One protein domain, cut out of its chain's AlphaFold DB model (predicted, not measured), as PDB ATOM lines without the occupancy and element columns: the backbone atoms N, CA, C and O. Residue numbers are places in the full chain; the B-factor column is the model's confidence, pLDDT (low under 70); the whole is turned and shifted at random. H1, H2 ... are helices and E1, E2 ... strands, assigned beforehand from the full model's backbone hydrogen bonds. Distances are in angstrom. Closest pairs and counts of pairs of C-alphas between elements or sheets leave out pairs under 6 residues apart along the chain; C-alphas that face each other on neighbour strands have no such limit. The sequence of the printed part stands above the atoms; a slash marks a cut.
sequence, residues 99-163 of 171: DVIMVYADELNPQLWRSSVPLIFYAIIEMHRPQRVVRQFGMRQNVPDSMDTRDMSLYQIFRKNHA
ATOM      1  N   ASP A  99     -77.753 -42.485  83.325       64.31
ATOM      2  CA  ASP A  99     -76.769 -42.486  84.392       64.31
ATOM      3  C   ASP A  99     -75.428 -41.897  83.942       64.31
ATOM      4  O   ASP A  99     -74.876 -41.056  84.639       64.31
ATOM      5  N   VAL A 100     -74.921 -42.244  82.754       64.75
ATOM      6  CA  VAL A 100     -73.669 -41.679  82.223       64.75
ATOM      7  C   VAL A 100     -73.842 -40.191  81.944       64.75
ATOM      8  O   VAL A 100     -73.006 -39.395  82.363       64.75
ATOM      9  N   ILE A 101     -74.936 -39.776  81.298       63.34
ATOM     10  CA  ILE A 101     -75.201 -38.347  81.067       63.34
ATOM     11  C   ILE A 101     -75.331 -37.581  82.386       63.34
ATOM     12  O   ILE A 101     -74.769 -36.492  82.500       63.34
ATOM     13  N   MET A 102     -76.054 -38.124  83.368       62.53
ATOM     14  CA  MET A 102     -76.217 -37.483  84.673       62.53
ATOM     15  C   MET A 102     -74.892 -37.406  85.433       62.53
ATOM     16  O   MET A 102     -74.578 -36.352  85.974       62.53
ATOM     17  N   VAL A 103     -74.068 -38.456  85.390       64.88
ATOM     18  CA  VAL A 103     -72.719 -38.448  85.974       64.88
ATOM     19  C   VAL A 103     -71.843 -37.396  85.291       64.88
ATOM     20  O   VAL A 103     -71.247 -36.569  85.974       64.88
ATOM     21  N   TYR A 104     -71.836 -37.315  83.957       64.50
ATOM     22  CA  TYR A 104     -71.123 -36.248  83.240       64.50
ATOM     23  C   TYR A 104     -71.680 -34.849  83.556       64.50
ATOM     24  O   TYR A 104     -70.929 -33.873  83.596       64.50
ATOM     25  N   ALA A 105     -72.989 -34.720  83.777       62.34
ATOM     26  CA  ALA A 105     -73.622 -33.463  84.154       62.34
ATOM     27  C   ALA A 105     -73.195 -32.987  85.545       62.34
ATOM     28  O   ALA A 105     -72.897 -31.800  85.717       62.34
ATOM     29  N   ASP A 106     -73.144 -33.909  86.503       64.38
ATOM     30  CA  ASP A 106     -72.808 -33.629  87.893       64.38
ATOM     31  C   ASP A 106     -71.293 -33.451  88.094       64.38
ATOM     32  O   ASP A 106     -70.883 -32.559  88.842       64.38
ATOM     33  N   GLU A 107     -70.456 -34.223  87.391       69.25
ATOM     34  CA  GLU A 107     -68.992 -34.188  87.529       69.25
ATOM     35  C   GLU A 107     -68.323 -33.046  86.750       69.25
ATOM     36  O   GLU A 107     -67.359 -32.455  87.241       69.25
ATOM     37  N   LEU A 108     -68.795 -32.721  85.538       68.75
ATOM     38  CA  LEU A 108     -68.078 -31.791  84.657       68.75
ATOM     39  C   LEU A 108     -68.511 -30.334  84.853       68.75
ATOM     40  O   LEU A 108     -67.657 -29.451  84.945       68.75
ATOM     41  N   ASN A 109     -69.827 -30.068  84.879       65.44
ATOM     42  CA  ASN A 109     -70.395 -28.753  85.198       65.44
ATOM     43  C   ASN A 109     -71.940 -28.803  85.324       65.44
ATOM     44  O   ASN A 109     -72.634 -28.793  84.298       65.44
ATOM     45  N   PRO A 110     -72.507 -28.693  86.540       63.28
ATOM     46  CA  PRO A 110     -73.960 -28.679  86.764       63.28
ATOM     47  C   PRO A 110     -74.722 -27.523  86.087       63.28
ATOM     48  O   PRO A 110     -75.959 -27.522  86.058       63.28
ATOM     49  N   GLN A 111     -74.008 -26.508  85.582       63.09
ATOM     50  CA  GLN A 111     -74.575 -25.376  84.840       63.09
ATOM     51  C   GLN A 111     -74.657 -25.624  83.329       63.09
ATOM     52  O   GLN A 111     -75.397 -24.920  82.650       63.09
ATOM     53  N   LEU A 112     -73.957 -26.629  82.783       63.62
ATOM     54  CA  LEU A 112     -73.977 -26.919  81.340       63.62
ATOM     55  C   LEU A 112     -75.392 -27.267  80.844       63.62
ATOM     56  O   LEU A 112     -75.778 -26.917  79.733       63.62
ATOM     57  N   TRP A 113     -76.181 -27.898  81.712       62.81
ATOM     58  CA  TRP A 113     -77.537 -28.376  81.432       62.81
ATOM     59  C   TRP A 113     -78.623 -27.361  81.797       62.81
ATOM     60  O   TRP A 113     -79.804 -27.578  81.532       62.81
ATOM     61  N   ARG A 114     -78.241 -26.239  82.418       69.31
ATOM     62  CA  ARG A 114     -79.155 -25.189  82.868       69.31
ATOM     63  C   ARG A 114     -78.772 -23.880  82.203       69.31
ATOM     64  O   ARG A 114     -77.962 -23.120  82.717       69.31
ATOM     65  N   SER A 115     -79.400 -23.583  81.074       72.94
ATOM     66  CA  SER A 115     -79.267 -22.263  80.461       72.94
ATOM     67  C   SER A 115     -80.402 -21.354  80.934       72.94
ATOM     68  O   SER A 115     -81.561 -21.757  80.976       72.94
ATOM     69  N   SER A 116     -80.069 -20.130  81.347       75.06
ATOM     70  CA  SER A 116     -81.063 -19.065  81.519       75.06
ATOM     71  C   SER A 116     -80.986 -18.169  80.293       75.06
ATOM     72  O   SER A 116     -80.074 -17.352  80.183       75.06
ATOM     73  N   VAL A 117     -81.883 -18.391  79.335       77.75
ATOM     74  CA  VAL A 117     -81.854 -17.746  78.015       77.75
ATOM     75  C   VAL A 117     -83.215 -17.147  77.676       77.75
ATOM     76  O   VAL A 117     -84.235 -17.705  78.083       77.75
ATOM     77  N   PRO A 118     -83.271 -16.024  76.943       80.69
ATOM     78  CA  PRO A 118     -84.532 -15.500  76.441       80.69
ATOM     79  C   PRO A 118     -85.116 -16.456  75.394       80.69
ATOM     80  O   PRO A 118     -84.498 -16.724  74.364       80.69
ATOM     81  N   LEU A 119     -86.322 -16.950  75.648       83.12
ATOM     82  CA  LEU A 119     -87.179 -17.571  74.648       83.12
ATOM     83  C   LEU A 119     -87.937 -16.457  73.941       83.12
ATOM     84  O   LEU A 119     -88.561 -15.613  74.580       83.12
ATOM     85  N   ILE A 120     -87.853 -16.444  72.617       81.62
ATOM     86  CA  ILE A 120     -88.515 -15.445  71.784       81.62
ATOM     87  C   ILE A 120     -89.662 -16.143  71.067       81.62
ATOM     88  O   ILE A 120     -89.434 -16.994  70.206       81.62
ATOM     89  N   PHE A 121     -90.891 -15.773  71.417       80.06
ATOM     90  CA  PHE A 121     -92.102 -16.222  70.744       80.06
ATOM     91  C   PHE A 121     -92.827 -15.015  70.147       80.06
ATOM     92  O   PHE A 121     -93.547 -14.291  70.833       80.06
ATOM     93  N   TYR A 122     -92.605 -14.779  68.853       79.38
ATOM     94  CA  TYR A 122     -93.072 -13.590  68.136       79.38
ATOM     95  C   TYR A 122     -92.678 -12.283  68.839       79.38
ATOM     96  O   TYR A 122     -91.529 -11.859  68.745       79.38
ATOM     97  N   ALA A 123     -93.640 -11.648  69.518       75.12
ATOM     98  CA  ALA A 123     -93.462 -10.389  70.224       75.12
ATOM     99  C   ALA A 123     -93.255 -10.546  71.739       75.12
ATOM    100  O   ALA A 123     -93.161  -9.554  72.461       75.12
ATOM    101  N   ILE A 124     -93.218 -11.783  72.227       74.88
ATOM    102  CA  ILE A 124     -93.062 -12.100  73.638       74.88
ATOM    103  C   ILE A 124     -91.643 -12.613  73.839       74.88
ATOM    104  O   ILE A 124     -91.220 -13.581  73.208       74.88
ATOM    105  N   ILE A 125     -90.910 -11.946  74.725       77.94
ATOM    106  CA  ILE A 125     -89.676 -12.484  75.285       77.94
ATOM    107  C   ILE A 125     -90.032 -13.047  76.649       77.94
ATOM    108  O   ILE A 125     -90.546 -12.323  77.495       77.94
ATOM    109  N   GLU A 126     -89.744 -14.320  76.866       82.12
ATOM    110  CA  GLU A 126     -89.859 -14.956  78.171       82.12
ATOM    111  C   GLU A 126     -88.510 -15.562  78.539       82.12
ATOM    112  O   GLU A 126     -87.911 -16.300  77.766       82.12
ATOM    113  N   MET A 127     -87.999 -15.267  79.728       80.06
ATOM    114  CA  MET A 127     -86.745 -15.872  80.168       80.06
ATOM    115  C   MET A 127     -86.974 -17.334  80.551       80.06
ATOM    116  O   MET A 127     -87.675 -17.616  81.525       80.06
ATOM    117  N   HIS A 128     -86.324 -18.264  79.845       80.56
ATOM    118  CA  HIS A 128     -86.250 -19.655  80.271       80.56
ATOM    119  C   HIS A 128     -85.531 -19.718  81.619       80.56
ATOM    120  O   HIS A 128     -84.375 -19.311  81.739       80.56
ATOM    121  N   ARG A 129     -86.221 -20.211  82.649       78.88
ATOM    122  CA  ARG A 129     -85.668 -20.380  83.996       78.88
ATOM    123  C   ARG A 129     -85.795 -21.850  84.402       78.88
ATOM    124  O   ARG A 129     -86.850 -22.237  84.910       78.88
ATOM    125  N   PRO A 130     -84.747 -22.677  84.225       73.38
ATOM    126  CA  PRO A 130     -84.817 -24.117  84.489       73.38
ATOM    127  C   PRO A 130     -85.138 -24.436  85.957       73.38
ATOM    128  O   PRO A 130     -85.711 -25.477  86.266       73.38
ATOM    129  N   GLN A 131     -84.863 -23.510  86.880       73.06
ATOM    130  CA  GLN A 131     -85.212 -23.634  88.299       73.06
ATOM    131  C   GLN A 131     -86.732 -23.620  88.543       73.06
ATOM    132  O   GLN A 131     -87.184 -24.054  89.601       73.06
ATOM    133  N   ARG A 132     -87.541 -23.128  87.593       76.56
ATOM    134  CA  ARG A 132     -89.000 -23.021  87.750       76.56
ATOM    135  C   ARG A 132     -89.756 -24.315  87.443       76.56
ATOM    136  O   ARG A 132     -90.903 -24.441  87.856       76.56
ATOM    137  N   VAL A 133     -89.122 -25.270  86.765       75.50
ATOM    138  CA  VAL A 133     -89.762 -26.531  86.344       75.50
ATOM    139  C   VAL A 133     -89.317 -27.739  87.169       75.50
ATOM    140  O   VAL A 133     -89.865 -28.824  87.019       75.50
ATOM    141  N   VAL A 134     -88.385 -27.563  88.113       76.06
ATOM    142  CA  VAL A 134     -87.810 -28.662  88.915       76.06
ATOM    143  C   VAL A 134     -88.856 -29.461  89.706       76.06
ATOM    144  O   VAL A 134     -88.675 -30.654  89.931       76.06
ATOM    145  N   ARG A 135     -89.991 -28.842  90.066       79.19
ATOM    146  CA  ARG A 135     -91.093 -29.516  90.769       79.19
ATOM    147  C   ARG A 135     -91.791 -30.583  89.923       79.19
ATOM    148  O   ARG A 135     -92.278 -31.558  90.485       79.19
ATOM    149  N   GLN A 136     -91.809 -30.432  88.596       79.75
ATOM    150  CA  GLN A 136     -92.365 -31.436  87.676       79.75
ATOM    151  C   GLN A 136     -91.545 -32.734  87.682       79.75
ATOM    152  O   GLN A 136     -92.074 -33.797  87.387       79.75
ATOM    153  N   PHE A 137     -90.280 -32.647  88.093       74.12
ATOM    154  CA  PHE A 137     -89.354 -33.771  88.221       74.12
ATOM    155  C   PHE A 137     -89.228 -34.270  89.672       74.12
ATOM    156  O   PHE A 137     -88.253 -34.925  90.021       74.12
ATOM    157  N   GLY A 138     -90.175 -33.917  90.553       74.94
ATOM    158  CA  GLY A 138     -90.175 -34.347  91.957       74.94
ATOM    159  C   GLY A 138     -89.151 -33.641  92.857       74.94
ATOM    160  O   GLY A 138     -89.025 -33.992  94.028       74.94
ATOM    161  N   MET A 139     -88.439 -32.627  92.355       74.50
ATOM    162  CA  MET A 139     -87.453 -31.870  93.133       74.50
ATOM    163  C   MET A 139     -88.079 -30.665  93.854       74.50
ATOM    164  O   MET A 139     -89.094 -30.101  93.434       74.50
ATOM    165  N   ARG A 140     -87.446 -30.214  94.946       77.56
ATOM    166  CA  ARG A 140     -87.884 -29.022  95.691       77.56
ATOM    167  C   ARG A 140     -87.604 -27.749  94.889       77.56
ATOM    168  O   ARG A 140     -86.458 -27.422  94.599       77.56
ATOM    169  N   GLN A 141     -88.658 -26.998  94.587       81.19
ATOM    170  CA  GLN A 141     -88.561 -25.698  93.929       81.19
ATOM    171  C   GLN A 141     -88.293 -24.592  94.953       81.19
ATOM    172  O   GLN A 141     -89.136 -24.306  95.803       81.19
ATOM    173  N   ASN A 142     -87.117 -23.971  94.867       78.00
ATOM    174  CA  ASN A 142     -86.786 -22.783  95.651       78.00
ATOM    175  C   ASN A 142     -87.429 -21.533  95.029       78.00
ATOM    176  O   ASN A 142     -87.741 -21.516  93.835       78.00
ATOM    177  N   VAL A 143     -87.631 -20.491  95.841       77.12
ATOM    178  CA  VAL A 143     -88.107 -19.190  95.347       77.12
ATOM    179  C   VAL A 143     -87.067 -18.654  94.355       77.12
ATOM    180  O   VAL A 143     -85.897 -18.577  94.725       77.12
ATOM    181  N   PRO A 144     -87.446 -18.335  93.103       69.00
ATOM    182  CA  PRO A 144     -86.499 -17.794  92.135       69.00
ATOM    183  C   PRO A 144     -85.933 -16.452  92.605       69.00
ATOM    184  O   PRO A 144     -86.683 -15.624  93.124       69.00
ATOM    185  N   ASP A 145     -84.645 -16.216  92.351       69.94
ATOM    186  CA  ASP A 145     -84.030 -14.903  92.558       69.94
ATOM    187  C   ASP A 145     -84.754 -13.824  91.739       69.94
ATOM    188  O   ASP A 145     -85.299 -14.091  90.656       69.94
ATOM    189  N   SER A 146     -84.757 -12.592  92.253       66.56
ATOM    190  CA  SER A 146     -85.305 -11.434  91.544       66.56
ATOM    191  C   SER A 146     -84.658 -11.279  90.164       66.56
ATOM    192  O   SER A 146     -83.485 -11.600  89.983       66.56
ATOM    193  N   MET A 147     -85.433 -10.788  89.190       61.53
ATOM    194  CA  MET A 147     -85.006 -10.623  87.794       61.53
ATOM    195  C   MET A 147     -83.635  -9.929  87.696       61.53
ATOM    196  O   MET A 147     -83.427  -8.890  88.321       61.53
ATOM    197  N   ASP A 148     -82.706 -10.495  86.916       65.75
ATOM    198  CA  ASP A 148     -81.368  -9.918  86.723       65.75
ATOM    199  C   ASP A 148     -81.467  -8.678  85.808       65.75
ATOM    200  O   ASP A 148     -82.325  -8.581  84.927       65.75
ATOM    201  N   THR A 149     -80.549  -7.728  85.981       60.94
ATOM    202  CA  THR A 149     -80.428  -6.505  85.170       60.94
ATOM    203  C   THR A 149     -80.235  -6.834  83.683       60.94
ATOM    204  O   THR A 149     -80.699  -6.101  82.807       60.94
ATOM    205  N   ARG A 150     -79.601  -7.978  83.384       63.41
ATOM    206  CA  ARG A 150     -79.432  -8.497  82.015       63.41
ATOM    207  C   ARG A 150     -80.766  -8.828  81.345       63.41
ATOM    208  O   ARG A 150     -80.960  -8.443  80.192       63.41
ATOM    209  N   ASP A 151     -81.704  -9.428  82.073       67.06
ATOM    210  CA  ASP A 151     -83.041  -9.745  81.557       67.06
ATOM    211  C   ASP A 151     -83.793  -8.452  81.227       67.06
ATOM    212  O   ASP A 151     -84.358  -8.310  80.142       67.06
ATOM    213  N   MET A 152     -83.713  -7.458  82.118       65.38
ATOM    214  CA  MET A 152     -84.322  -6.141  81.908       65.38
ATOM    215  C   MET A 152     -83.765  -5.418  80.678       65.38
ATOM    216  O   MET A 152     -84.527  -4.769  79.958       65.38
ATOM    217  N   SER A 153     -82.466  -5.548  80.395       70.19
ATOM    218  CA  SER A 153     -81.860  -4.935  79.207       70.19
ATOM    219  C   SER A 153     -82.397  -5.529  77.896       70.19
ATOM    220  O   SER A 153     -82.664  -4.784  76.953       70.19
ATOM    221  N   LEU A 154     -82.662  -6.841  77.851       69.81
ATOM    222  CA  LEU A 154     -83.261  -7.508  76.689       69.81
ATOM    223  C   LEU A 154     -84.703  -7.046  76.460       69.81
ATOM    224  O   LEU A 154     -85.062  -6.706  75.331       69.81
ATOM    225  N   TYR A 155     -85.501  -6.939  77.528       67.88
ATOM    226  CA  TYR A 155     -86.850  -6.374  77.442       67.88
ATOM    227  C   TYR A 155     -86.839  -4.926  76.945       67.88
ATOM    228  O   TYR A 155     -87.684  -4.545  76.137       67.88
ATOM    229  N   GLN A 156     -85.885  -4.108  77.395       72.88
ATOM    230  CA  GLN A 156     -85.758  -2.716  76.958       72.88
ATOM    231  C   GLN A 156     -85.360  -2.603  75.483       72.88
ATOM    232  O   GLN A 156     -85.944  -1.793  74.760       72.88
ATOM    233  N   ILE A 157     -84.410  -3.422  75.020       73.56
ATOM    234  CA  ILE A 157     -83.999  -3.483  73.609       73.56
ATOM    235  C   ILE A 157     -85.188  -3.901  72.741       73.56
ATOM    236  O   ILE A 157     -85.494  -3.242  71.748       73.56
ATOM    237  N   PHE A 158     -85.905  -4.944  73.151       67.06
ATOM    238  CA  PHE A 158     -87.082  -5.422  72.439       67.06
ATOM    239  C   PHE A 158     -88.197  -4.371  72.398       67.06
ATOM    240  O   PHE A 158     -88.692  -4.027  71.326       67.06
ATOM    241  N   ARG A 159     -88.528  -3.765  73.544       68.56
ATOM    242  CA  ARG A 159     -89.504  -2.671  73.637       68.56
ATOM    243  C   ARG A 159     -89.132  -1.497  72.734       68.56
ATOM    244  O   ARG A 159     -90.012  -0.932  72.094       68.56
ATOM    245  N   LYS A 160     -87.850  -1.129  72.669       74.31
ATOM    246  CA  LYS A 160     -87.364  -0.047  71.802       74.31
ATOM    247  C   LYS A 160     -87.527  -0.392  70.319       74.31
ATOM    248  O   LYS A 160     -87.920   0.474  69.545       74.31
ATOM    249  N   ASN A 161     -87.278  -1.644  69.941       65.44
ATOM    250  CA  ASN A 161     -87.405  -2.115  68.560       65.44
ATOM    251  C   ASN A 161     -88.870  -2.286  68.115       65.44
ATOM    252  O   ASN A 161     -89.158  -2.184  66.926       65.44
ATOM    253  N   HIS A 162     -89.796  -2.495  69.058       63.59
ATOM    254  CA  HIS A 162     -91.226  -2.716  68.797       63.59
ATOM    255  C   HIS A 162     -92.142  -1.567  69.252       63.59
ATOM    256  O   HIS A 162     -93.362  -1.716  69.235       63.59
ATOM    257  N   ALA A 163     -91.594  -0.391  69.583       58.97
ATOM    258  CA  ALA A 163     -92.333   0.792  70.047       58.97
ATOM    259  C   ALA A 163     -93.339   1.393  69.029       58.97
ATOM    260  O   ALA A 163     -93.921   2.441  69.298       58.97
TER     261      ALA A 163
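What this domain is: This is residues 99 to 163 of the 171 residues of the protein "serine/threonine-protein phosphatase 7 long form homolog" of Sesamum indicum (UniProt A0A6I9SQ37). This is a loose rod with helix H1 at one end and, towards the other, a small hairpin of E1 and E2 with helix H3 near it; short H2 sits on a loop running out from the hairpin and back to H3. The 65 printed residues have three named helices and two antiparallel strands, in the order H1 E1 E2 H2 H3, class mixed. The radius of gyration of the C-alphas is 15.2 A, the spans 48 by 23 by 22 A.

How they stand to each other: Start at H1, residues 99 to 108, which touches no helix. Next, E1, residues 118 to 121, and E2, residues 124 to 127, form an antiparallel hairpin at 153 degrees; look for N 119 and O 126, 2.7 A apart, within hydrogen-bond range. H2, residues 134 to 137, is apart from E1. H3, residues 149 to 161, comes closest to E2 at C-alphas 155 and 125, 7.1 A. In H1 and H3 every O i to N i+4 pair is within hydrogen-bond range; H2 is too short for one.

Where its parts are: Find C-alpha 99 at (-76.769, -42.486, 84.392); H1 runs 13.8 A from there. E1 spans 9.5 A, E2 9.8 A, H2 5.4 A; H3 runs 18.5 A to C-alpha 161 at (-87.405, -2.115, 68.560).

The domain as a whole: C-alphas 99 and 163 are farthest apart, 48.2 A. The printed part has no cut; the link H2 to H3 is long. In this model 32 residues have pLDDT under 70, among them 99 to 114.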